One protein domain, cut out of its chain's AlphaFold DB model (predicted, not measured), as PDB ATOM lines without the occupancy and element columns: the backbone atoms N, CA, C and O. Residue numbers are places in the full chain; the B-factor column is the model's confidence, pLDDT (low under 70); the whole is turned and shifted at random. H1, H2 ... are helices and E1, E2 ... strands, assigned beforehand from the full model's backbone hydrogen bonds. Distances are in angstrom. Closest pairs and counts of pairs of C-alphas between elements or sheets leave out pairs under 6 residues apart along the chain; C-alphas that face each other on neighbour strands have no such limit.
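This is residues 368 to 407 and 414 to 511 of the 514 residues of the protein "DUF3152 domain-containing protein" of Candidatus Microthrix parvicella (UniProt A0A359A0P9). What stands out first? Two antiparallel sheets lie face to face as a sandwich, E2 E3 E4 E5 E7 and E1 E9 E8 E6, their strands at 24 degrees. H1 and H2, running opposite ways, cover the face of the five-strand sheet that is turned away from the other sheet. What is it made of, and how large? The printed part has 138 residues with two named helices and nine named strands, in the order E1 E2 E3 H1 H2 E4 E5 E6 E7 E8 E9; its class is mixed, helices and strands. It is compact, with a radius of gyration of the C-alphas of 14.1 A and spans of 44 by 38 by 21 A.

Where do the first elements run? E1 is residues 368 to 373, from C-alpha 368 at (31.147, -2.067, -10.820); E2 is 375 to 378 and E3 381 to 384. H1, residues 391 to 405, is 20.7 A long, and H2, 418 to 431, 19.9 A. What follows? E4 is 442 to 448, E5 452 to 459 (23.8 A), E6 461 to 467, E7 478 to 483, E8 490 to 496, and E9 504 to 510, ending with C-alpha 510 at (35.886, -5.353, -11.686).

How is the larger sheet joined? It is twisted, with C-alphas up to 4.3 A off its best plane. In the hairpin E2 and E3, N 376 and O 383 are 3.0 A apart; in the hairpin E4 and E5, N 456 and O 445 are 2.7 A apart, both within hydrogen-bond range. How does the other sheet sit? In the hairpin E8 and E9, N 494 and O 506 are within hydrogen-bond range at 2.9 A. The facing parts of the two sheets are 8.6 A centre to centre, and Ala 442 of E4 and Ala 461 of E6 have their closest C-alphas at 4.9 A. Where are the helices? They make two layers with the larger sheet, helices on one face: H1 lies over E2 and E3 at a height of 10.1 A, H2 over E5 at 10.5 A. They only just touch, with 3 pairs of C-alphas within 8 A, closest Leu 397 and Phe 428 at 7.5 A, at a shallow tilt of 32 degrees. Are the helix backbones complete? Every O i to N i+4 pair is within hydrogen-bond range in H2, and 10 of 11 in H1.

How far does it reach? The two C-alphas farthest apart, those of Tyr 434 and Thr 487, are 43.9 A apart. Is anything missing? Residues 408 to 413 are not printed, and C-alphas 407 and 414 are 8.6 A apart across the cut; of the links printed whole, none is long. Where is confidence low? The mean pLDDT of the printed part is 78.4, and 24 residues are under 70, among them 404 to 407, 414 to 419 and 497 to 503.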
ATOM      1  N   THR A 368      31.630  -3.404 -11.160       82.31
ATOM      2  CA  THR A 368      31.147  -2.067 -10.820       82.31
ATOM      3  C   THR A 368      30.953  -1.294 -12.118       82.31
ATOM      4  O   THR A 368      31.823  -1.316 -12.991       82.31
ATOM      5  N   LEU A 369      29.814  -0.619 -12.257       84.44
ATOM      6  CA  LEU A 369      29.490   0.183 -13.430       84.44
ATOM      7  C   LEU A 369      29.470   1.668 -13.064       84.44
ATOM      8  O   LEU A 369      28.931   2.051 -12.028       84.44
ATOM      9  N   SER A 370      30.035   2.505 -13.928       84.00
ATOM     10  CA  SER A 370      29.943   3.958 -13.845       84.00
ATOM     11  C   SER A 370      29.411   4.512 -15.163       84.00
ATOM     12  O   SER A 370      29.907   4.180 -16.243       84.00
ATOM     13  N   LEU A 371      28.373   5.341 -15.072       84.12
ATOM     14  CA  LEU A 371      27.659   5.931 -16.200       84.12
ATOM     15  C   LEU A 371      27.806   7.451 -16.155       84.12
ATOM     16  O   LEU A 371      27.844   8.054 -15.084       84.12
ATOM     17  N   SER A 372      27.888   8.084 -17.323       77.50
ATOM     18  CA  SER A 372      27.985   9.544 -17.424       77.50
ATOM     19  C   SER A 372      27.446  10.063 -18.755       77.50
ATOM     20  O   SER A 372      27.499   9.369 -19.774       77.50
ATOM     21  N   GLY A 373      26.932  11.296 -18.744       75.88
ATOM     22  CA  GLY A 373      26.219  11.879 -19.881       75.88
ATOM     23  C   GLY A 373      24.866  11.202 -20.106       75.88
ATOM     24  O   GLY A 373      24.208  10.800 -19.151       75.88
ATOM     25  N   ALA A 374      24.466  11.026 -21.366       73.62
ATOM     26  CA  ALA A 374      23.256  10.283 -21.740       73.62
ATOM     27  C   ALA A 374      23.506   8.758 -21.824       73.62
ATOM     28  O   ALA A 374      23.078   8.102 -22.772       73.62
ATOM     29  N   ALA A 375      24.272   8.206 -20.881       83.38
ATOM     30  CA  ALA A 375      24.470   6.764 -20.739       83.38
ATOM     31  C   ALA A 375      23.319   6.153 -19.927       83.38
ATOM     32  O   ALA A 375      22.897   6.733 -18.930       83.38
ATOM     33  N   GLN A 376      22.825   4.991 -20.347       83.31
ATOM     34  CA  GLN A 376      21.687   4.302 -19.728       83.31
ATOM     35  C   GLN A 376      22.062   2.865 -19.343       83.31
ATOM     36  O   GLN A 376      23.020   2.307 -19.884       83.31
ATOM     37  N   GLN A 377      21.318   2.278 -18.403       85.31
ATOM     38  CA  GLN A 377      21.478   0.899 -17.939       85.31
ATOM     39  C   GLN A 377      20.118   0.283 -17.608       85.31
ATOM     40  O   GLN A 377      19.265   0.945 -17.023       85.31
ATOM     41  N   GLU A 378      19.984  -1.013 -17.882       80.25
ATOM     42  CA  GLU A 378      18.944  -1.881 -17.336       80.25
ATOM     43  C   GLU A 378      19.582  -3.227 -16.957       80.25
ATOM     44  O   GLU A 378      20.175  -3.917 -17.789       80.25
ATOM     45  N   GLY A 379      19.541  -3.582 -15.668       78.31
ATOM     46  CA  GLY A 379      20.145  -4.810 -15.142       78.31
ATOM     47  C   GLY A 379      21.618  -4.999 -15.544       78.31
ATOM     48  O   GLY A 379      22.504  -4.271 -15.092       78.31
ATOM     49  N   ARG A 380      21.877  -6.008 -16.390       79.44
ATOM     50  CA  ARG A 380      23.216  -6.409 -16.882       79.44
ATOM     51  C   ARG A 380      23.685  -5.638 -18.126       79.44
ATOM     52  O   ARG A 380      24.777  -5.912 -18.630       79.44
ATOM     53  N   LEU A 381      22.849  -4.749 -18.651       84.50
ATOM     54  CA  LEU A 381      22.982  -4.105 -19.952       84.50
ATOM     55  C   LEU A 381      23.192  -2.600 -19.772       84.50
ATOM     56  O   LEU A 381      22.486  -1.982 -18.983       84.50
ATOM     57  N   ALA A 382      24.115  -1.990 -20.513       89.31
ATOM     58  CA  ALA A 382      24.285  -0.537 -20.527       89.31
ATOM     59  C   ALA A 382      24.608  -0.021 -21.926       89.31
ATOM     60  O   ALA A 382      25.379  -0.647 -22.651       89.31
ATOM     61  N   TRP A 383      24.036   1.114 -22.320       89.94
ATOM     62  CA  TRP A 383      24.129   1.609 -23.694       89.94
ATOM     63  C   TRP A 383      24.261   3.128 -23.804       89.94
ATOM     64  O   TRP A 383      23.901   3.904 -22.917       89.94
ATOM     65  N   LEU A 384      24.806   3.529 -24.949       88.81
ATOM     66  CA  LEU A 384      24.905   4.887 -25.459       88.81
ATOM     67  C   LEU A 384      24.178   4.892 -26.804       88.81
ATOM     68  O   LEU A 384      24.554   4.123 -27.690       88.81
ATOM     69  N   VAL A 385      23.171   5.743 -26.972       88.12
ATOM     70  CA  VAL A 385      22.442   5.910 -28.241       88.12
ATOM     71  C   VAL A 385      22.390   7.388 -28.642       88.12
ATOM     72  O   VAL A 385      22.494   8.256 -27.772       88.12
ATOM     73  N   PRO A 386      22.251   7.713 -29.939       84.69
ATOM     74  CA  PRO A 386      22.154   9.095 -30.400       84.69
ATOM     75  C   PRO A 386      20.884   9.788 -29.887       84.69
ATOM     76  O   PRO A 386      19.791   9.234 -29.985       84.69
ATOM     77  N   ASN A 387      21.007  11.043 -29.444       76.94
ATOM     78  CA  ASN A 387      19.919  11.839 -28.847       76.94
ATOM     79  C   ASN A 387      18.658  12.013 -29.727       76.94
ATOM     80  O   ASN A 387      17.652  12.515 -29.236       76.94
ATOM     81  N   ARG A 388      18.702  11.650 -31.018       84.06
ATOM     82  CA  ARG A 388      17.540  11.670 -31.924       84.06
ATOM     83  C   ARG A 388      16.596  10.472 -31.758       84.06
ATOM     84  O   ARG A 388      15.538  10.457 -32.381       84.06
ATOM     85  N   TRP A 389      17.004   9.432 -31.029       84.56
ATOM     86  CA  TRP A 389      16.187   8.234 -30.832       84.56
ATOM     87  C   TRP A 389      14.996   8.558 -29.923       84.56
ATOM     88  O   TRP A 389      15.172   9.023 -28.799       84.56
ATOM     89  N   GLU A 390      13.780   8.295 -30.404       85.88
ATOM     90  CA  GLU A 390      12.574   8.370 -29.575       85.88
ATOM     91  C   GLU A 390      12.615   7.310 -28.463       85.88
ATOM     92  O   GLU A 390      13.098   6.198 -28.679       85.88
ATOM     93  N   GLU A 391      12.015   7.613 -27.308       80.06
ATOM     94  CA  GLU A 391      11.896   6.711 -26.149       80.06
ATOM     95  C   GLU A 391      11.449   5.293 -26.554       80.06
ATOM     96  O   GLU A 391      12.097   4.315 -26.191       80.06
ATOM     97  N   ARG A 392      10.438   5.184 -27.433       86.25
ATOM     98  CA  ARG A 392       9.928   3.908 -27.977       86.25
ATOM     99  C   ARG A 392      11.008   3.035 -28.638       86.25
ATOM    100  O   ARG A 392      10.910   1.814 -28.615       86.25
ATOM    101  N   ASP A 393      11.982   3.659 -29.299       89.81
ATOM    102  CA  ASP A 393      13.000   2.993 -30.116       89.81
ATOM    103  C   ASP A 393      14.242   2.656 -29.280       89.81
ATOM    104  O   ASP A 393      14.938   1.685 -29.580       89.81
ATOM    105  N   ILE A 394      14.451   3.385 -28.177       84.19
ATOM    106  CA  ILE A 394      15.353   2.996 -27.087       84.19
ATOM    107  C   ILE A 394      14.786   1.770 -26.354       84.19
ATOM    108  O   ILE A 394      15.474   0.753 -26.245       84.19
ATOM    109  N   THR A 395      13.518   1.809 -25.921       85.12
ATOM    110  CA  THR A 395      12.847   0.656 -25.292       85.12
ATOM    111  C   THR A 395      12.880  -0.560 -26.213       85.12
ATOM    112  O   THR A 395      13.299  -1.625 -25.788       85.12
ATOM    113  N   ALA A 396      12.579  -0.400 -27.505       86.62
ATOM    114  CA  ALA A 396      12.592  -1.520 -28.443       86.62
ATOM    115  C   ALA A 396      13.991  -2.113 -28.733       86.62
ATOM    116  O   ALA A 396      14.067  -3.228 -29.257       86.62
ATOM    117  N   LEU A 397      15.082  -1.388 -28.450       86.88
ATOM    118  CA  LEU A 397      16.440  -1.950 -28.421       86.88
ATOM    119  C   LEU A 397      16.687  -2.701 -27.108       86.88
ATOM    120  O   LEU A 397      17.262  -3.788 -27.129       86.88
ATOM    121  N   THR A 398      16.239  -2.122 -25.994       83.88
ATOM    122  CA  THR A 398      16.390  -2.684 -24.647       83.88
ATOM    123  C   THR A 398      15.629  -4.001 -24.525       83.88
ATOM    124  O   THR A 398      16.264  -5.005 -24.240       83.88
ATOM    125  N   ASP A 399      14.341  -4.046 -24.893       84.56
ATOM    126  CA  ASP A 399      13.514  -5.264 -24.963       84.56
ATOM    127  C   ASP A 399      14.244  -6.399 -25.704       84.56
ATOM    128  O   ASP A 399      14.387  -7.509 -25.194       84.56
ATOM    129  N   ALA A 400      14.753  -6.105 -26.908       82.06
ATOM    130  CA  ALA A 400      15.416  -7.087 -27.760       82.06
ATOM    131  C   ALA A 400      16.717  -7.624 -27.142       82.06
ATOM    132  O   ALA A 400      17.028  -8.806 -27.286       82.06
ATOM    133  N   LEU A 401      17.486  -6.763 -26.470       78.06
ATOM    134  CA  LEU A 401      18.728  -7.145 -25.803       78.06
ATOM    135  C   LEU A 401      18.460  -7.884 -24.486       78.06
ATOM    136  O   LEU A 401      19.104  -8.905 -24.236       78.06
ATOM    137  N   SER A 402      17.479  -7.440 -23.697       75.12
ATOM    138  CA  SER A 402      16.998  -8.114 -22.490       75.12
ATOM    139  C   SER A 402      16.563  -9.548 -22.811       75.12
ATOM    140  O   SER A 402      17.119 -10.469 -22.210       75.12
ATOM    141  N   ASP A 403      15.739  -9.754 -23.850       70.75
ATOM    142  CA  ASP A 403      15.346 -11.075 -24.388       70.75
ATOM    143  C   ASP A 403      16.552 -11.995 -24.697       70.75
ATOM    144  O   ASP A 403      16.458 -13.214 -24.539       70.75
ATOM    145  N   THR A 404      17.701 -11.446 -25.122       65.50
ATOM    146  CA  THR A 404      18.936 -12.239 -25.317       65.50
ATOM    147  C   THR A 404      19.785 -12.432 -24.066       65.50
ATOM    148  O   THR A 404      20.528 -13.410 -24.003       65.50
ATOM    149  N   THR A 405      19.715 -11.536 -23.078       62.47
ATOM    150  CA  THR A 405      20.503 -11.654 -21.834       62.47
ATOM    151  C   THR A 405      19.831 -12.488 -20.748       62.47
ATOM    152  O   THR A 405      20.500 -12.891 -19.791       62.47
ATOM    153  N   ASP A 406      18.538 -12.774 -20.896       61.41
ATOM    154  CA  ASP A 406      17.752 -13.483 -19.898       61.41
ATOM    155  C   ASP A 406      18.168 -14.966 -19.806       61.41
ATOM    156  O   ASP A 406      17.883 -15.801 -20.669       61.41
ATOM    157  N   ALA A 407      18.880 -15.311 -18.728       48.69
ATOM    158  CA  ALA A 407      19.532 -16.611 -18.523       48.69
ATOM    159  C   ALA A 407      18.557 -17.782 -18.236       48.69
ATOM    160  O   ALA A 407      18.941 -18.799 -17.655       48.69
ATOM    161  N   ASP A 414      25.510 -19.181 -24.097       60.72
ATOM    162  CA  ASP A 414      26.314 -18.010 -23.688       60.72
ATOM    163  C   ASP A 414      25.776 -16.646 -24.193       60.72
ATOM    164  O   ASP A 414      26.129 -16.230 -25.304       60.72
ATOM    165  N   PRO A 415      24.918 -15.949 -23.419       55.69
ATOM    166  CA  PRO A 415      24.230 -14.735 -23.877       55.69
ATOM    167  C   PRO A 415      25.186 -13.563 -24.145       55.69
ATOM    168  O   PRO A 415      24.836 -12.602 -24.821       55.69
ATOM    169  N   THR A 416      26.425 -13.659 -23.660       62.78
ATOM    170  CA  THR A 416      27.520 -12.732 -23.960       62.78
ATOM    171  C   THR A 416      28.319 -13.115 -25.217       62.78
ATOM    172  O   THR A 416      29.384 -12.558 -25.470       62.78
ATOM    173  N   ALA A 417      27.838 -14.034 -26.063       68.06
ATOM    174  CA  ALA A 417      28.502 -14.373 -27.323       68.06
ATOM    175  C   ALA A 417      28.512 -13.186 -28.318       68.06
ATOM    176  O   ALA A 417      27.445 -12.771 -28.779       68.06
ATOM    177  N   PRO A 418      29.690 -12.691 -28.761       66.88
ATOM    178  CA  PRO A 418      29.802 -11.577 -29.713       66.88
ATOM    179  C   PRO A 418      29.058 -11.777 -31.033       66.88
ATOM    180  O   PRO A 418      28.625 -10.806 -31.647       66.88
ATOM    181  N   GLU A 419      28.924 -13.030 -31.467       68.81
ATOM    182  CA  GLU A 419      28.203 -13.412 -32.683       68.81
ATOM    183  C   GLU A 419      26.692 -13.180 -32.520       68.81
ATOM    184  O   GLU A 419      26.086 -12.541 -33.373       68.81
ATOM    185  N   GLN A 420      26.103 -13.566 -31.377       73.25
ATOM    186  CA  GLN A 420      24.679 -13.341 -31.086       73.25
ATOM    187  C   GLN A 420      24.351 -11.844 -30.978       73.25
ATOM    188  O   GLN A 420      23.383 -11.376 -31.575       73.25
ATOM    189  N   VAL A 421      25.194 -11.072 -30.281       75.88
ATOM    190  CA  VAL A 421      25.040  -9.609 -30.157       75.88
ATOM    191  C   VAL A 421      25.189  -8.920 -31.521       75.88
ATOM    192  O   VAL A 421      24.441  -7.995 -31.840       75.88
ATOM    193  N   GLY A 422      26.124  -9.386 -32.357       75.50
ATOM    194  CA  GLY A 422      26.325  -8.880 -33.714       75.50
ATOM    195  C   GLY A 422      25.139  -9.161 -34.641       75.50
ATOM    196  O   GLY A 422      24.691  -8.253 -35.347       75.50
ATOM    197  N   ASP A 423      24.596 -10.380 -34.610       79.44
ATOM    198  CA  ASP A 423      23.441 -10.789 -35.418       79.44
ATOM    199  C   ASP A 423      22.149 -10.081 -34.976       79.44
ATOM    200  O   ASP A 423      21.354  -9.658 -35.825       79.44
ATOM    201  N   LEU A 424      21.957  -9.871 -33.666       83.25
ATOM    202  CA  LEU A 424      20.844  -9.089 -33.121       83.25
ATOM    203  C   LEU A 424      20.902  -7.639 -33.592       83.25
ATOM    204  O   LEU A 424      19.933  -7.156 -34.178       83.25
ATOM    205  N   LEU A 425      22.026  -6.943 -33.386       84.25
ATOM    206  CA  LEU A 425      22.167  -5.541 -33.795       84.25
ATOM    207  C   LEU A 425      22.019  -5.393 -35.317       84.25
ATOM    208  O   LEU A 425      21.327  -4.492 -35.793       84.25
ATOM    209  N   THR A 426      22.582  -6.327 -36.087       83.56
ATOM    210  CA  THR A 426      22.398  -6.399 -37.544       83.56
ATOM    211  C   THR A 426      20.917  -6.523 -37.920       83.56
ATOM    212  O   THR A 426      20.441  -5.792 -38.788       83.56
ATOM    213  N   SER A 427      20.166  -7.394 -37.243       84.75
ATOM    214  CA  SER A 427      18.725  -7.578 -37.469       84.75
ATOM    215  C   SER A 427      17.909  -6.347 -37.051       84.75
ATOM    216  O   SER A 427      16.990  -5.938 -37.763       84.75
ATOM    217  N   PHE A 428      18.277  -5.710 -35.935       88.56
ATOM    218  CA  PHE A 428      17.642  -4.498 -35.419       88.56
ATOM    219  C   PHE A 428      17.764  -3.329 -36.406       88.56
ATOM    220  O   PHE A 428      16.750  -2.728 -36.770       88.56
ATOM    221  N   PHE A 429      18.971  -3.046 -36.909       88.62
ATOM    222  CA  PHE A 429      19.191  -1.976 -37.887       88.62
ATOM    223  C   PHE A 429      18.631  -2.302 -39.280       88.62
ATOM    224  O   PHE A 429      18.190  -1.391 -39.976       88.62
ATOM    225  N   GLN A 430      18.557  -3.578 -39.681       87.06
ATOM    226  CA  GLN A 430      17.837  -3.965 -40.906       87.06
ATOM    227  C   GLN A 430      16.326  -3.692 -40.808       87.06
ATOM    228  O   GLN A 430      15.717  -3.288 -41.798       87.06
ATOM    229  N   ALA A 431      15.723  -3.873 -39.629       90.00
ATOM    230  CA  ALA A 431      14.319  -3.539 -39.386       90.00
ATOM    231  C   ALA A 431      14.080  -2.026 -39.195       90.00
ATOM    232  O   ALA A 431      13.014  -1.522 -39.551       90.00
ATOM    233  N   ARG A 432      15.060  -1.298 -38.641       91.94
ATOM    234  CA  ARG A 432      14.980   0.137 -38.312       91.94
ATOM    235  C   ARG A 432      16.174   0.924 -38.890       91.94
ATOM    236  O   ARG A 432      16.986   1.452 -38.131       91.94
ATOM    237  N   PRO A 433      16.296   1.055 -40.226       85.50
ATOM    238  CA  PRO A 433      17.467   1.680 -40.853       85.50
ATOM    239  C   PRO A 433      17.639   3.165 -40.498       85.50
ATOM    240  O   PRO A 433      18.752   3.671 -40.524       85.50
ATOM    241  N   TYR A 434      16.560   3.852 -40.106       84.50
ATOM    242  CA  TYR A 434      16.584   5.247 -39.654       84.50
ATOM    243  C   TYR A 434      17.256   5.452 -38.284       84.50
ATOM    244  O   TYR A 434      17.537   6.595 -37.927       84.50
ATOM    245  N   LEU A 435      17.520   4.376 -37.529       87.75
ATOM    246  CA  LEU A 435      18.224   4.403 -36.240       87.75
ATOM    247  C   LEU A 435      19.731   4.131 -36.357       87.75
ATOM    248  O   LEU A 435      20.454   4.322 -35.381       87.75
ATOM    249  N   ALA A 436      20.220   3.683 -37.519       84.88
ATOM    250  CA  ALA A 436      21.651   3.460 -37.724       84.88
ATOM    251  C   ALA A 436      22.437   4.768 -37.474       84.88
ATOM    252  O   ALA A 436      21.958   5.829 -37.875       84.88
ATOM    253  N   PRO A 437      23.591   4.740 -36.782       81.38
ATOM    254  CA  PRO A 437      24.347   5.957 -36.494       81.38
ATOM    255  C   PRO A 437      25.039   6.503 -37.752       81.38
ATOM    256  O   PRO A 437      25.758   5.763 -38.428       81.38
ATOM    257  N   ASP A 438      24.860   7.798 -38.018       74.56
ATOM    258  CA  ASP A 438      25.581   8.537 -39.061       74.56
ATOM    259  C   ASP A 438      27.056   8.804 -38.667       74.56
ATOM    260  O   ASP A 438      27.483   8.525 -37.544       74.56
ATOM    261  N   ASP A 439      27.847   9.404 -39.570       65.50
ATOM    262  CA  ASP A 439      29.307   9.654 -39.455       65.50
ATOM    263  C   ASP A 439      29.783  10.396 -38.179       65.50
ATOM    264  O   ASP A 439      30.989  10.523 -37.930       65.50
ATOM    265  N   HIS A 440      28.866  10.944 -37.381       67.62
ATOM    266  CA  HIS A 440      29.138  11.720 -36.161       67.62
ATOM    267  C   HIS A 440      28.347  11.245 -34.941       67.62
ATOM    268  O   HIS A 440      28.413  11.858 -33.875       67.62
ATOM    269  N   GLU A 441      27.586  10.171 -35.098       80.06
ATOM    270  CA  GLU A 441      26.752   9.587 -34.064       80.06
ATOM    271  C   GLU A 441      27.323   8.247 -33.622       80.06
ATOM    272  O   GLU A 441      28.155   7.648 -34.298       80.06
ATOM    273  N   ALA A 442      26.880   7.752 -32.475       83.62
ATOM    274  CA  ALA A 442      27.448   6.565 -31.870       83.62
ATOM    275  C   ALA A 442      26.359   5.680 -31.280       83.62
ATOM    276  O   ALA A 442      25.467   6.172 -30.592       83.62
ATOM    277  N   VAL A 443      26.494   4.373 -31.500       88.31
ATOM    278  CA  VAL A 443      25.845   3.369 -30.657       88.31
ATOM    279  C   VAL A 443      26.952   2.623 -29.925       88.31
ATOM    280  O   VAL A 443      27.801   1.981 -30.546       88.31
ATOM    281  N   GLY A 444      26.970   2.771 -28.604       89.12
ATOM    282  CA  GLY A 444      27.820   2.013 -27.693       89.12
ATOM    283  C   GLY A 444      26.952   1.046 -26.899       89.12
ATOM    284  O   GLY A 444      25.871   1.425 -26.460       89.12
ATOM    285  N   LEU A 445      27.402  -0.189 -26.708       89.12
ATOM    286  CA  LEU A 445      26.678  -1.184 -25.916       89.12
ATOM    287  C   LEU A 445      27.660  -1.998 -25.081       89.12
ATOM    288  O   LEU A 445      28.683  -2.445 -25.593       89.12
ATOM    289  N   THR A 446      27.313  -2.235 -23.826       89.62
ATOM    290  CA  THR A 446      28.080  -3.027 -22.874       89.62
ATOM    291  C   THR A 446      27.168  -4.071 -22.238       89.62
ATOM    292  O   THR A 446      26.086  -3.739 -21.756       89.62
ATOM    293  N   ILE A 447      27.611  -5.329 -22.218       86.44
ATOM    294  CA  ILE A 447      26.901  -6.447 -21.586       86.44
ATOM    295  C   ILE A 447      27.817  -7.083 -20.542       86.44
ATOM    296  O   ILE A 447      28.943  -7.490 -20.847       86.44
ATOM    297  N   LEU A 448      27.333  -7.164 -19.305       83.12
ATOM    298  CA  LEU A 448      28.066  -7.700 -18.162       83.12
ATOM    299  C   LEU A 448      27.790  -9.205 -18.023       83.12
ATOM    300  O   LEU A 448      26.696  -9.603 -17.620       83.12
ATOM    301  N   GLY A 449      28.771 -10.057 -18.330       77.19
ATOM    302  CA  GLY A 449      28.752 -11.497 -18.030       77.19
ATOM    303  C   GLY A 449      29.238 -11.793 -16.604       77.19
ATOM    304  O   GLY A 449      29.487 -10.875 -15.825       77.19
ATOM    305  N   THR A 450      29.385 -13.066 -16.226       74.50
ATOM    306  CA  THR A 450      29.981 -13.431 -14.919       74.50
ATOM    307  C   THR A 450      31.499 -13.252 -14.939       74.50
ATOM    308  O   THR A 450      32.068 -12.549 -14.108       74.50
ATOM    309  N   ASP A 451      32.155 -13.830 -15.943       74.62
ATOM    310  CA  ASP A 451      33.618 -13.908 -16.052       74.62
ATOM    311  C   ASP A 451      34.172 -13.109 -17.242       74.62
ATOM    312  O   ASP A 451      35.382 -13.067 -17.485       74.62
ATOM    313  N   GLU A 452      33.290 -12.438 -17.981       79.88
ATOM    314  CA  GLU A 452      33.626 -11.590 -19.118       79.88
ATOM    315  C   GLU A 452      32.705 -10.375 -19.249       79.88
ATOM    316  O   GLU A 452      31.606 -10.337 -18.698       79.88
ATOM    317  N   VAL A 453      33.167  -9.395 -20.020       85.44
ATOM    318  CA  VAL A 453      32.399  -8.228 -20.463       85.44
ATOM    319  C   VAL A 453      32.418  -8.191 -21.989       85.44
ATOM    320  O   VAL A 453      33.462  -8.417 -22.609       85.44
ATOM    321  N   VAL A 454      31.276  -7.876 -22.598       86.50
ATOM    322  CA  VAL A 454      31.169  -7.572 -24.029       86.50
ATOM    323  C   VAL A 454      30.995  -6.075 -24.187       86.50
ATOM    324  O   VAL A 454      30.124  -5.496 -23.547       86.50
ATOM    325  N   ALA A 455      31.783  -5.461 -25.060       89.31
ATOM    326  CA  ALA A 455      31.634  -4.067 -25.453       89.31
ATOM    327  C   ALA A 455      31.510  -3.959 -26.977       89.31
ATOM    328  O   ALA A 455      32.262  -4.595 -27.716       89.31
ATOM    329  N   VAL A 456      30.575  -3.148 -27.456       88.50
ATOM    330  CA  VAL A 456      30.313  -2.883 -28.873       88.50
ATOM    331  C   VAL A 456      30.451  -1.390 -29.126       88.50
ATOM    332  O   VAL A 456      29.919  -0.581 -28.367       88.50
ATOM    333  N   ALA A 457      31.118  -1.038 -30.221       88.12
ATOM    334  CA  ALA A 457      31.102   0.308 -30.780       88.12
ATOM    335  C   ALA A 457      30.585   0.276 -32.224       88.12
ATOM    336  O   ALA A 457      30.944  -0.608 -33.008       88.12
ATOM    337  N   LEU A 458      29.750   1.253 -32.573       85.75
ATOM    338  CA  LEU A 458      29.256   1.538 -33.919       85.75
ATOM    339  C   LEU A 458      29.258   3.056 -34.154       85.75
ATOM    340  O   LEU A 458      29.119   3.839 -33.210       85.75
ATOM    341  N   GLY A 459      29.399   3.468 -35.416       83.81
ATOM    342  CA  GLY A 459      29.532   4.881 -35.784       83.81
ATOM    343  C   GLY A 459      30.821   5.484 -35.220       83.81
ATOM    344  O   GLY A 459      31.915   5.009 -35.538       83.81
ATOM    345  N   ALA A 460      30.666   6.508 -34.382       81.75
ATOM    346  CA  ALA A 460      31.703   7.278 -33.706       81.75
ATOM    347  C   ALA A 460      31.968   6.844 -32.245       81.75
ATOM    348  O   ALA A 460      32.653   7.558 -31.518       81.75
ATOM    349  N   ALA A 461      31.448   5.709 -31.769       86.50
ATOM    350  CA  ALA A 461      31.879   5.162 -30.476       86.50
ATOM    351  C   ALA A 461      33.364   4.728 -30.513       86.50
ATOM    352  O   ALA A 461      33.897   4.413 -31.573       86.50
ATOM    353  N   GLU A 462      34.031   4.660 -29.362       86.81
ATOM    354  CA  GLU A 462      35.280   3.919 -29.152       86.81
ATOM    355  C   GLU A 462      35.149   2.986 -27.941       86.81
ATOM    356  O   GLU A 462      34.575   3.356 -26.919       86.81
ATOM    357  N   VAL A 463      35.712   1.777 -28.051       88.81
ATOM    358  CA  VAL A 463      35.985   0.881 -26.915       88.81
ATOM    359  C   VAL A 463      37.471   0.942 -26.575       88.81
ATOM    360  O   VAL A 463      38.310   0.652 -27.437       88.81
ATOM    361  N   ILE A 464      37.800   1.245 -25.322       85.81
ATOM    362  CA  ILE A 464      39.150   1.197 -24.753       85.81
ATOM    363  C   ILE A 464      39.188   0.097 -23.688       85.81
ATOM    364  O   ILE A 464      38.415   0.097 -22.735       85.81
ATOM    365  N   GLU A 465      40.113  -0.850 -23.842       87.44
ATOM    366  CA  GLU A 465      40.393  -1.881 -22.839       87.44
ATOM    367  C   GLU A 465      41.598  -1.445 -22.000       87.44
ATOM    368  O   GLU A 465      42.698  -1.296 -22.543       87.44
ATOM    369  N   LEU A 466      41.419  -1.295 -20.690       79.75
ATOM    370  CA  LEU A 466      42.494  -1.023 -19.743       79.75
ATOM    371  C   LEU A 466      42.786  -2.286 -18.919       79.75
ATOM    372  O   LEU A 466      41.881  -2.946 -18.407       79.75
ATOM    373  N   ARG A 467      44.068  -2.650 -18.780       80.19
ATOM    374  CA  ARG A 467      44.503  -3.706 -17.846       80.19
ATOM    375  C   ARG A 467      45.614  -3.200 -16.945       80.19
ATOM    376  O   ARG A 467      46.646  -2.759 -17.443       80.19
ATOM    377  N   ASN A 468      45.412  -3.275 -15.630       77.88
ATOM    378  CA  ASN A 468      46.326  -2.709 -14.626       77.88
ATOM    379  C   ASN A 468      46.712  -1.240 -14.931       77.88
ATOM    380  O   ASN A 468      47.885  -0.871 -14.852       77.88
ATOM    381  N   GLY A 469      45.740  -0.419 -15.354       70.44
ATOM    382  CA  GLY A 469      45.943   0.985 -15.747       70.44
ATOM    383  C   GLY A 469      46.623   1.209 -17.108       70.44
ATOM    384  O   GLY A 469      46.843   2.354 -17.497       70.44
ATOM    385  N   LEU A 470      46.962   0.152 -17.857       70.56
ATOM    386  CA  LEU A 470      47.516   0.260 -19.210       70.56
ATOM    387  C   LEU A 470      46.404   0.135 -20.257       70.56
ATOM    388  O   LEU A 470      45.875  -0.956 -20.480       70.56
ATOM    389  N   ALA A 471      46.086   1.246 -20.922       76.12
ATOM    390  CA  ALA A 471      45.144   1.284 -22.036       76.12
ATOM    391  C   ALA A 471      45.711   0.617 -23.302       76.12
ATOM    392  O   ALA A 471      46.845   0.876 -23.719       76.12
ATOM    393  N   LYS A 472      44.897  -0.220 -23.948       80.50
ATOM    394  CA  LYS A 472      45.137  -0.732 -25.304       80.50
ATOM    395  C   LYS A 472      44.629   0.256 -26.368       80.50
ATOM    396  O   LYS A 472      43.820   1.125 -26.053       80.50
ATOM    397  N   PRO A 473      45.054   0.120 -27.642       76.19
ATOM    398  CA  PRO A 473      44.518   0.927 -28.735       76.19
ATOM    399  C   PRO A 473      42.996   0.797 -28.855       76.19
ATOM    400  O   PRO A 473      42.475  -0.319 -28.908       76.19
ATOM    401  N   ALA A 474      42.317   1.941 -28.927       77.88
ATOM    402  CA  ALA A 474      40.867   2.024 -29.020       77.88
ATOM    403  C   ALA A 474      40.312   1.358 -30.291       77.88
ATOM    404  O   ALA A 474      40.969   1.324 -31.338       77.88
ATOM    405  N   ARG A 475      39.077   0.849 -30.221       80.94
ATOM    406  CA  ARG A 475      38.347   0.300 -31.375       80.94
ATOM    407  C   ARG A 475      37.092   1.111 -31.656       80.94
ATOM    408  O   ARG A 475      36.196   1.139 -30.824       80.94
ATOM    409  N   ARG A 476      37.020   1.709 -32.850       73.38
ATOM    410  CA  ARG A 476      35.879   2.538 -33.279       73.38
ATOM    411  C   ARG A 476      34.637   1.751 -33.678       73.38
ATOM    412  O   ARG A 476      33.527   2.248 -33.566       73.38
ATOM    413  N   GLN A 477      34.823   0.543 -34.205       79.06
ATOM    414  CA  GLN A 477      33.724  -0.268 -34.722       79.06
ATOM    415  C   GLN A 477      33.955  -1.758 -34.457       79.06
ATOM    416  O   GLN A 477      35.091  -2.241 -34.534       79.06
ATOM    417  N   GLY A 478      32.865  -2.474 -34.178       77.75
ATOM    418  CA  GLY A 478      32.833  -3.915 -33.935       77.75
ATOM    419  C   GLY A 478      32.664  -4.293 -32.461       77.75
ATOM    420  O   GLY A 478      32.499  -3.438 -31.592       77.75
ATOM    421  N   VAL A 479      32.699  -5.602 -32.198       82.81
ATOM    422  CA  VAL A 479      32.503  -6.194 -30.864       82.81
ATOM    423  C   VAL A 479      33.843  -6.586 -30.235       82.81
ATOM    424  O   VAL A 479      34.741  -7.096 -30.908       82.81
ATOM    425  N   VAL A 480      33.966  -6.382 -28.926       82.12
ATOM    426  CA  VAL A 480      35.125  -6.715 -28.098       82.12
ATOM    427  C   VAL A 480      34.663  -7.580 -26.926       82.12
ATOM    428  O   VAL A 480      33.937  -7.111 -26.057       82.12
ATOM    429  N   ARG A 481      35.100  -8.845 -26.888       84.25
ATOM    430  CA  ARG A 481      34.923  -9.753 -25.743       84.25
ATOM    431  C   ARG A 481      36.148  -9.688 -24.840       84.25
ATOM    432  O   ARG A 481      37.273  -9.859 -25.313       84.25
ATOM    433  N   LEU A 482      35.925  -9.452 -23.551       82.00
ATOM    434  CA  LEU A 482      36.960  -9.192 -22.558       82.00
ATOM    435  C   LEU A 482      36.797 -10.125 -21.357       82.00
ATOM    436  O   LEU A 482      36.074  -9.828 -20.413       82.00
ATOM    437  N   HIS A 483      37.515 -11.248 -21.379       80.88
ATOM    438  CA  HIS A 483      37.592 -12.151 -20.231       80.88
ATOM    439  C   HIS A 483      38.392 -11.531 -19.076       80.88
ATOM    440  O   HIS A 483      39.416 -10.855 -19.290       80.88
ATOM    441  N   HIS A 484      37.953 -11.824 -17.851       72.00
ATOM    442  CA  HIS A 484      38.714 -11.570 -16.639       72.00
ATOM    443  C   HIS A 484      39.955 -12.484 -16.528       72.00
ATOM    444  O   HIS A 484      40.124 -13.455 -17.264       72.00
ATOM    445  N   SER A 485      40.849 -12.139 -15.604       67.75
ATOM    446  CA  SER A 485      41.996 -12.937 -15.185       67.75
ATOM    447  C   SER A 485      42.412 -12.503 -13.779       67.75
ATOM    448  O   SER A 485      42.759 -11.334 -13.611       67.75
ATOM    449  N   ASP A 486      42.460 -13.432 -12.821       64.56
ATOM    450  CA  ASP A 486      42.657 -13.197 -11.372       64.56
ATOM    451  C   ASP A 486      43.896 -12.356 -10.988       64.56
ATOM    452  O   ASP A 486      44.048 -11.921  -9.849       64.56
ATOM    453  N   THR A 487      44.820 -12.155 -11.928       64.62
ATOM    454  CA  THR A 487      46.094 -11.443 -11.767       64.62
ATOM    455  C   THR A 487      46.100 -10.019 -12.335       64.62
ATOM    456  O   THR A 487      47.151  -9.373 -12.333       64.62
ATOM    457  N   ALA A 488      44.970  -9.513 -12.844       65.12
ATOM    458  CA  ALA A 488      44.880  -8.161 -13.393       65.12
ATOM    459  C   ALA A 488      43.512  -7.501 -13.170       65.12
ATOM    460  O   ALA A 488      42.469  -8.096 -13.451       65.12
ATOM    461  N   LEU A 489      43.531  -6.227 -12.766       71.00
ATOM    462  CA  LEU A 489      42.367  -5.353 -12.867       71.00
ATOM    463  C   LEU A 489      42.018  -5.194 -14.352       71.00
ATOM    464  O   LEU A 489      42.891  -4.864 -15.163       71.00
ATOM    465  N   LEU A 490      40.754  -5.445 -14.688       79.12
ATOM    466  CA  LEU A 490      40.175  -5.188 -15.999       79.12
ATOM    467  C   LEU A 490      39.220  -4.006 -15.870       79.12
ATOM    468  O   LEU A 490      38.327  -4.030 -15.022       79.12
ATOM    469  N   GLU A 491      39.416  -3.019 -16.733       83.38
ATOM    470  CA  GLU A 491      38.552  -1.859 -16.895       83.38
ATOM    471  C   GLU A 491      38.206  -1.708 -18.387       83.38
ATOM    472  O   GLU A 491      39.018  -2.019 -19.271       83.38
ATOM    473  N   VAL A 492      36.981  -1.275 -18.675       86.81
ATOM    474  CA  VAL A 492      36.452  -1.108 -20.033       86.81
ATOM    475  C   VAL A 492      35.783   0.253 -20.135       86.81
ATOM    476  O   VAL A 492      34.755   0.467 -19.499       86.81
ATOM    477  N   GLU A 493      36.324   1.152 -20.955       87.00
ATOM    478  CA  GLU A 493      35.637   2.390 -21.328       87.00
ATOM    479  C   GLU A 493      34.956   2.197 -22.688       87.00
ATOM    480  O   GLU A 493      35.620   1.883 -23.676       87.00
ATOM    481  N   VAL A 494      33.643   2.416 -22.756       86.44
ATOM    482  CA  VAL A 494      32.914   2.638 -24.012       86.44
ATOM    483  C   VAL A 494      32.451   4.084 -24.021       86.44
ATOM    484  O   VAL A 494      31.750   4.516 -23.104       86.44
ATOM    485  N   SER A 495      32.841   4.854 -25.033       82.75
ATOM    486  CA  SER A 495      32.564   6.290 -25.064       82.75
ATOM    487  C   SER A 495      32.359   6.854 -26.467       82.75
ATOM    488  O   SER A 495      32.828   6.306 -27.460       82.75
ATOM    489  N   VAL A 496      31.608   7.954 -26.565       71.69
ATOM    490  CA  VAL A 496      31.317   8.620 -27.847       71.69
ATOM    491  C   VAL A 496      32.444   9.577 -28.237       71.69
ATOM    492  O   VAL A 496      32.721  10.530 -27.511       71.69
ATOM    493  N   LEU A 497      33.028   9.417 -29.424       58.62
ATOM    494  CA  LEU A 497      33.843  10.460 -30.040       58.62
ATOM    495  C   LEU A 497      32.948  11.581 -30.577       58.62
ATOM    496  O   LEU A 497      32.520  11.563 -31.731       58.62
ATOM    497  N   ALA A 498      32.735  12.623 -29.782       49.72
ATOM    498  CA  ALA A 498      32.506  13.933 -30.380       49.72
ATOM    499  C   ALA A 498      33.804  14.432 -31.059       49.72
ATOM    500  O   ALA A 498      34.893  13.928 -30.756       49.72
ATOM    501  N   PRO A 499      33.750  15.504 -31.877       43.19
ATOM    502  CA  PRO A 499      34.941  16.302 -32.191       43.19
ATOM    503  C   PRO A 499      35.713  16.780 -30.940       43.19
ATOM    504  O   PRO A 499      36.878  17.150 -31.065       43.19
ATOM    505  N   ALA A 500      35.119  16.713 -29.738       38.44
ATOM    506  CA  ALA A 500      35.844  16.713 -28.469       38.44
ATOM    507  C   ALA A 500      35.159  15.843 -27.384       38.44
ATOM    508  O   ALA A 500      34.192  16.281 -26.770       38.44
ATOM    509  N   ARG A 501      35.746  14.669 -27.085       40.38
ATOM    510  CA  ARG A 501      35.544  13.852 -25.855       40.38
ATOM    511  C   ARG A 501      34.140  13.217 -25.632       40.38
ATOM    512  O   ARG A 501      33.221  13.473 -26.408       40.38
ATOM    513  N   PRO A 502      33.985  12.329 -24.618       48.72
ATOM    514  CA  PRO A 502      32.743  11.589 -24.373       48.72
ATOM    515  C   PRO A 502      31.557  12.474 -23.982       48.72
ATOM    516  O   PRO A 502      31.510  12.990 -22.870       48.72
ATOM    517  N   ARG A 503      30.552  12.589 -24.865       57.62
ATOM    518  CA  ARG A 503      29.228  13.145 -24.497       57.62
ATOM    519  C   ARG A 503      28.394  12.171 -23.663       57.62
ATOM    520  O   ARG A 503      27.547  12.606 -22.892       57.62
ATOM    521  N   SER A 504      28.686  10.880 -23.805       70.88
ATOM    522  CA  SER A 504      28.268   9.812 -22.903       70.88
ATOM    523  C   SER A 504      29.405   8.794 -22.782       70.88
ATOM    524  O   SER A 504      30.145   8.579 -23.752       70.88
ATOM    525  N   ARG A 505      29.545   8.172 -21.609       81.25
ATOM    526  CA  ARG A 505      30.543   7.130 -21.321       81.25
ATOM    527  C   ARG A 505      29.960   6.079 -20.379       81.25
ATOM    528  O   ARG A 505      29.309   6.422 -19.393       81.25
ATOM    529  N   ILE A 506      30.291   4.823 -20.668       88.12
ATOM    530  CA  ILE A 506      30.149   3.663 -19.788       88.12
ATOM    531  C   ILE A 506      31.563   3.240 -19.382       88.12
ATOM    532  O   ILE A 506      32.375   2.933 -20.255       88.12
ATOM    533  N   THR A 507      31.848   3.191 -18.085       86.00
ATOM    534  CA  THR A 507      33.057   2.561 -17.544       86.00
ATOM    535  C   THR A 507      32.651   1.327 -16.747       86.00
ATOM    536  O   THR A 507      31.841   1.423 -15.827       86.00
ATOM    537  N   VAL A 508      33.211   0.169 -17.093       86.56
ATOM    538  CA  VAL A 508      33.123  -1.060 -16.292       86.56
ATOM    539  C   VAL A 508      34.447  -1.270 -15.581       86.56
ATOM    540  O   VAL A 508      35.481  -1.302 -16.240       86.56
ATOM    541  N   GLU A 509      34.417  -1.503 -14.278       83.56
ATOM    542  CA  GLU A 509      35.552  -1.988 -13.488       83.56
ATOM    543  C   GLU A 509      35.190  -3.337 -12.860       83.56
ATOM    544  O   GLU A 509      34.014  -3.625 -12.625       83.56
ATOM    545  N   ARG A 510      36.170  -4.195 -12.551       78.25
ATOM    546  CA  ARG A 510      35.886  -5.353 -11.686       78.25
ATOM    547  C   ARG A 510      35.717  -4.879 -10.246       78.25
ATOM    548  O   ARG A 510      36.623  -4.245  -9.708       78.25
ATOM    549  N   ALA A 511      34.606  -5.251  -9.616       67.81
ATOM    550  CA  ALA A 511      34.393  -5.017  -8.195       67.81
ATOM    551  C   ALA A 511      35.534  -5.658  -7.385       67.81
ATOM    552  O   ALA A 511      35.925  -6.804  -7.637       67.81
TER     553      ALA A 511